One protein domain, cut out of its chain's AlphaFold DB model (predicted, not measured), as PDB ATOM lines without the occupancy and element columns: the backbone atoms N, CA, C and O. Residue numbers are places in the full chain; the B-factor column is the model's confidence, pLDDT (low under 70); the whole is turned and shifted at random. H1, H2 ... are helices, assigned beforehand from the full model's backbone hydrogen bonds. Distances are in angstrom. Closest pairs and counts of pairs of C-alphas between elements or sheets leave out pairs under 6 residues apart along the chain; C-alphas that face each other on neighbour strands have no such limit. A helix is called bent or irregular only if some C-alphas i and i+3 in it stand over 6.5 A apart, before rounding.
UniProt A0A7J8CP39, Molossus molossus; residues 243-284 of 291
ATOM      1  N   HIS A 243     116.257 106.360  31.109       97.88
ATOM      2  CA  HIS A 243     114.993 106.027  31.771       97.88
ATOM      3  C   HIS A 243     115.187 105.224  33.072       97.88
ATOM      4  O   HIS A 243     114.297 105.219  33.916       97.88
ATOM      5  N   LEU A 244     116.357 104.602  33.282       98.00
ATOM      6  CA  LEU A 244     116.699 103.885  34.516       98.00
ATOM      7  C   LEU A 244     117.215 104.796  35.640       98.00
ATOM      8  O   LEU A 244     117.405 104.320  36.756       98.00
ATOM      9  N   LYS A 245     117.427 106.100  35.400       98.00
ATOM     10  CA  LYS A 245     117.935 107.030  36.428       98.00
ATOM     11  C   LYS A 245     117.092 107.045  37.713       98.00
ATOM     12  O   LYS A 245     117.696 106.926  38.777       98.00
ATOM     13  N   PRO A 246     115.744 107.135  37.671       98.06
ATOM     14  CA  PRO A 246     114.940 107.092  38.893       98.06
ATOM     15  C   PRO A 246     115.105 105.775  39.659       98.06
ATOM     16  O   PRO A 246     115.279 105.790  40.874       98.06
ATOM     17  N   ALA A 247     115.122 104.646  38.941       97.81
ATOM     18  CA  ALA A 247     115.314 103.327  39.538       97.81
ATOM     19  C   ALA A 247     116.698 103.195  40.194       97.81
ATOM     20  O   ALA A 247     116.803 102.695  41.308       97.81
ATOM     21  N   TRP A 248     117.748 103.709  39.549       97.00
ATOM     22  CA  TRP A 248     119.099 103.717  40.109       97.00
ATOM     23  C   TRP A 248     119.208 104.575  41.376       97.00
ATOM     24  O   TRP A 248     119.836 104.153  42.345       97.00
ATOM     25  N   VAL A 249     118.583 105.760  41.408       97.81
ATOM     26  CA  VAL A 249     118.562 106.611  42.614       97.81
ATOM     27  C   VAL A 249     117.851 105.898  43.764       97.81
ATOM     28  O   VAL A 249     118.353 105.915  44.886       97.81
ATOM     29  N   LEU A 250     116.719 105.250  43.482       98.00
ATOM     30  CA  LEU A 250     115.980 104.474  44.475       98.00
ATOM     31  C   LEU A 250     116.825 103.318  45.027       98.00
ATOM     32  O   LEU A 250     116.940 103.186  46.241       98.00
ATOM     33  N   ASP A 251     117.461 102.530  44.160       97.75
ATOM     34  CA  ASP A 251     118.333 101.419  44.560       97.75
ATOM     35  C   ASP A 251     119.498 101.894  45.447       97.75
ATOM     36  O   ASP A 251     119.750 101.339  46.518       97.75
ATOM     37  N   ARG A 252     120.143 103.011  45.080       97.50
ATOM     38  CA  ARG A 252     121.190 103.634  45.903       97.50
ATOM     39  C   ARG A 252     120.672 104.104  47.258       97.50
ATOM     40  O   ARG A 252     121.369 103.921  48.256       97.50
ATOM     41  N   ALA A 253     119.485 104.705  47.309       97.81
ATOM     42  CA  ALA A 253     118.872 105.140  48.559       97.81
ATOM     43  C   ALA A 253     118.552 103.946  49.472       97.81
ATOM     44  O   ALA A 253     118.855 103.995  50.664       97.81
ATOM     45  N   LEU A 254     118.019 102.855  48.908       96.56
ATOM     46  CA  LEU A 254     117.757 101.614  49.637       96.56
ATOM     47  C   LEU A 254     119.049 100.993  50.172       96.56
ATOM     48  O   LEU A 254     119.098 100.643  51.346       96.56
ATOM     49  N   TRP A 255     120.113 100.931  49.366       96.38
ATOM     50  CA  TRP A 255     121.416 100.435  49.814       96.38
ATOM     51  C   TRP A 255     121.960 101.226  51.012       96.38
ATOM     52  O   TRP A 255     122.360 100.638  52.015       96.38
ATOM     53  N   HIS A 256     121.950 102.562  50.931       96.19
ATOM     54  CA  HIS A 256     122.404 103.414  52.034       96.19
ATOM     55  C   HIS A 256     121.548 103.237  53.291       96.19
ATOM     56  O   HIS A 256     122.100 103.105  54.382       96.19
ATOM     57  N   LEU A 257     120.223 103.153  53.135       93.44
ATOM     58  CA  LEU A 257     119.315 102.859  54.239       93.44
ATOM     59  C   LEU A 257     119.635 101.502  54.880       93.44
ATOM     60  O   LEU A 257     119.701 101.411  56.103       93.44
ATOM     61  N   SER A 258     119.871 100.458  54.081       92.62
ATOM     62  CA  SER A 258     120.245  99.134  54.585       92.62
ATOM     63  C   SER A 258     121.549  99.168  55.382       92.62
ATOM     64  O   SER A 258     121.614  98.560  56.449       92.62
ATOM     65  N   CYS A 259     122.565  99.906  54.919       94.75
ATOM     66  CA  CYS A 259     123.804 100.103  55.679       94.75
ATOM     67  C   CYS A 259     123.548 100.824  57.009       94.75
ATOM     68  O   CYS A 259     124.008 100.368  58.050       94.75
ATOM     69  N   ASP A 260     122.775 101.910  57.002       94.44
ATOM     70  CA  ASP A 260     122.494 102.670  58.219       94.44
ATOM     71  C   ASP A 260     121.670 101.874  59.248       94.44
ATOM     72  O   ASP A 260     121.868 102.020  60.458       94.44
ATOM     73  N   VAL A 261     120.747 101.028  58.781       90.81
ATOM     74  CA  VAL A 261     120.001 100.088  59.628       90.81
ATOM     75  C   VAL A 261     120.943  99.048  60.233       90.81
ATOM     76  O   VAL A 261     120.887  98.821  61.442       90.81
ATOM     77  N   ALA A 262     121.839  98.466  59.430       91.62
ATOM     78  CA  ALA A 262     122.831  97.498  59.900       91.62
ATOM     79  C   ALA A 262     123.807  98.103  60.928       91.62
ATOM     80  O   ALA A 262     124.149  97.446  61.908       91.62
ATOM     81  N   ASP A 263     124.175  99.378  60.768       94.12
ATOM     82  CA  ASP A 263     124.984 100.142  61.730       94.12
ATOM     83  C   ASP A 263     124.209 100.521  63.010       94.12
ATOM     84  O   ASP A 263     124.754 101.130  63.931       94.12
ATOM     85  N   GLY A 264     122.914 100.201  63.083       91.56
ATOM     86  CA  GLY A 264     122.066 100.473  64.241       91.56
ATOM     87  C   GLY A 264     121.611 101.928  64.371       91.56
ATOM     88  O   GLY A 264     121.009 102.276  65.389       91.56
ATOM     89  N   LYS A 265     121.811 102.778  63.354       92.50
ATOM     90  CA  LYS A 265     121.432 104.208  63.389       92.50
ATOM     91  C   LYS A 265     119.924 104.426  63.557       92.50
ATOM     92  O   LYS A 265     119.492 105.481  64.010       92.50
ATOM     93  N   TYR A 266     119.122 103.417  63.219       88.19
ATOM     94  CA  TYR A 266     117.662 103.437  63.326       88.19
ATOM     95  C   TYR A 266     117.118 102.642  64.527       88.19
ATOM     96  O   TYR A 266     115.898 102.526  64.677       88.19
ATOM     97  N   LYS A 267     117.986 102.159  65.431       87.38
ATOM     98  CA  LYS A 267     117.582 101.380  66.614       87.38
ATOM     99  C   LYS A 267     116.570 102.131  67.482       87.38
ATOM    100  O   LYS A 267     115.543 101.565  67.843       87.38
ATOM    101  N   GLU A 268     116.809 103.415  67.750       86.50
ATOM    102  CA  GLU A 268     115.895 104.258  68.543       86.50
ATOM    103  C   GLU A 268     114.568 104.547  67.828       86.50
ATOM    104  O   GLU A 268     113.557 104.837  68.463       86.50
ATOM    105  N   LYS A 269     114.540 104.407  66.498       83.19
ATOM    106  CA  LYS A 269     113.323 104.521  65.684       83.19
ATOM    107  C   LYS A 269     112.554 103.198  65.584       83.19
ATOM    108  O   LYS A 269     111.504 103.160  64.942       83.19
ATOM    109  N   GLY A 270     113.042 102.145  66.246       83.44
ATOM    110  CA  GLY A 270     112.431 100.820  66.305       83.44
ATOM    111  C   GLY A 270     112.839  99.877  65.170       83.44
ATOM    112  O   GLY A 270     112.211  98.833  65.019       83.44
ATOM    113  N   VAL A 271     113.882 100.216  64.399       87.06
ATOM    114  CA  VAL A 271     114.452  99.358  63.345       87.06
ATOM    115  C   VAL A 271     115.879  98.958  63.754       87.06
ATOM    116  O   VAL A 271     116.834  99.682  63.457       87.06
ATOM    117  N   PRO A 272     116.040  97.868  64.526       87.56
ATOM    118  CA  PRO A 272     117.352  97.365  64.925       87.56
ATOM    119  C   PRO A 272     118.084  96.687  63.755       87.56
ATOM    120  O   PRO A 272     117.471  96.292  62.769       87.56
ATOM    121  N   ALA A 273     119.400  96.503  63.902       89.19
ATOM    122  CA  ALA A 273     120.240  95.826  62.911       89.19
ATOM    123  C   ALA A 273     119.885  94.339  62.709       89.19
ATOM    124  O   ALA A 273     120.069  93.800  61.621       89.19
ATOM    125  N   LEU A 274     119.371  93.682  63.753       89.62
ATOM    126  CA  LEU A 274     118.881  92.307  63.714       89.62
ATOM    127  C   LEU A 274     117.378  92.311  63.995       89.62
ATOM    128  O   LEU A 274     116.949  92.814  65.033       89.62
ATOM    129  N   ILE A 275     116.599  91.762  63.065       86.44
ATOM    130  CA  ILE A 275     115.151  91.592  63.208       86.44
ATOM    131  C   ILE A 275     114.902  90.183  63.747       86.44
ATOM    132  O   ILE A 275     115.193  89.199  63.072       86.44
ATOM    133  N   GLU A 276     114.365  90.092  64.958       87.94
ATOM    134  CA  GLU A 276     114.112  88.831  65.669       87.94
ATOM    135  C   GLU A 276     112.615  88.564  65.883       87.94
ATOM    136  O   GLU A 276     112.235  87.493  66.348       87.94
ATOM    137  N   ASN A 277     111.752  89.536  65.573       85.00
ATOM    138  CA  ASN A 277     110.305  89.401  65.708       85.00
ATOM    139  C   ASN A 277     109.531  90.251  64.691       85.00
ATOM    140  O   ASN A 277     110.023  91.253  64.165       85.00
ATOM    141  N   ASP A 278     108.270  89.873  64.485       80.31
ATOM    142  CA  ASP A 278     107.361  90.508  63.526       80.31
ATOM    143  C   ASP A 278     107.125  91.988  63.836       80.31
ATOM    144  O   ASP A 278     107.001  92.804  62.926       80.31
ATOM    145  N   HIS A 279     107.129  92.384  65.113       78.00
ATOM    146  CA  HIS A 279     106.969  93.787  65.494       78.00
ATOM    147  C   HIS A 279     108.105  94.662  64.932       78.00
ATOM    148  O   HIS A 279     107.848  95.724  64.365       78.00
ATOM    149  N   GLN A 280     109.360  94.217  65.029       77.50
ATOM    150  CA  GLN A 280     110.514  94.904  64.431       77.50
ATOM    151  C   GLN A 280     110.429  94.936  62.894       77.50
ATOM    152  O   GLN A 280     110.784  95.944  62.280       77.50
ATOM    153  N   MET A 281     109.885  93.882  62.271       73.88
ATOM    154  CA  MET A 281     109.629  93.838  60.828       73.88
ATOM    155  C   MET A 281     108.555  94.854  60.406       73.88
ATOM    156  O   MET A 281     108.761  95.629  59.474       73.88
ATOM    157  N   HIS A 282     107.432  94.931  61.120       73.38
ATOM    158  CA  HIS A 282     106.352  95.868  60.812       73.38
ATOM    159  C   HIS A 282     106.775  97.328  61.008       73.38
ATOM    160  O   HIS A 282     106.473  98.176  60.166       73.38
ATOM    161  N   VAL A 283     107.538  97.641  62.061       69.12
ATOM    162  CA  VAL A 283     108.071  98.999  62.268       69.12
ATOM    163  C   VAL A 283     108.999  99.420  61.120       69.12
ATOM    164  O   VAL A 283     108.963 100.582  60.711       69.12
ATOM    165  N   SER A 284     109.755  98.479  60.541       60.53
ATOM    166  CA  SER A 284     110.612  98.732  59.373       60.53
ATOM    167  C   SER A 284     109.841  99.002  58.069       60.53
ATOM    168  O   SER A 284     110.356  99.705  57.204       60.53
TER     169      SER A 284
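AT A GLANCE: This is residues 243 to 284 of the 291 residues of a protein of Molossus molossus (UniProt A0A7J8CP39). One long helix, H1, makes the long axis, and beyond its last residue, Ala 262, comes a small, loose head made of the long link, residues 263 to 277, and the short helix H2. Residues 243 to 256 of H1 stick out as a free arm, which makes most of the length. The printed part has 42 residues with two named helices, H1 then H2, and no named strand; the class is all helix. It is loose, with a radius of gyration of the C-alphas of 12.4 A, and spans 38 by 19 by 14 A.

IN THESE COORDINATES: H1 covers residues 243 to 262, from C-alpha 243 at (114.993, 106.027, 31.771) to C-alpha 262 at (122.831, 97.498, 59.900), 30.4 A from first to last C-alpha. H1 is irregular: C-alphas 243 and 246 are 7.2 A apart. After residues 263 to 277, H2 covers residues 278 to 284, and its last C-alpha, that of Ser 284, is at (110.612, 98.732, 59.373).

HOW THE PARTS SIT: H1 and H2 are apart, with no C-alpha of the one within 8 A of the other. The link between them, 15 residues, is long. Residues 243 to 256, which belong to H1, stand free, with no C-alpha 8 or more residues away along the chain within 10 A. In H2 every O i to N i+4 pair is within hydrogen-bond range; in H1 15 of 16 are.

THE WHOLE: The two C-alphas farthest apart are those of His 243 and Asn 277, at 38.1 A. The first and last printed C-alphas, those of His 243 and Ser 284, are 28.9 A apart. The printed part has no cut. The mean pLDDT of the printed part is 89.4; that of H1 is 96 and that of H2 is 73, and residues 283 to 284 are under 70.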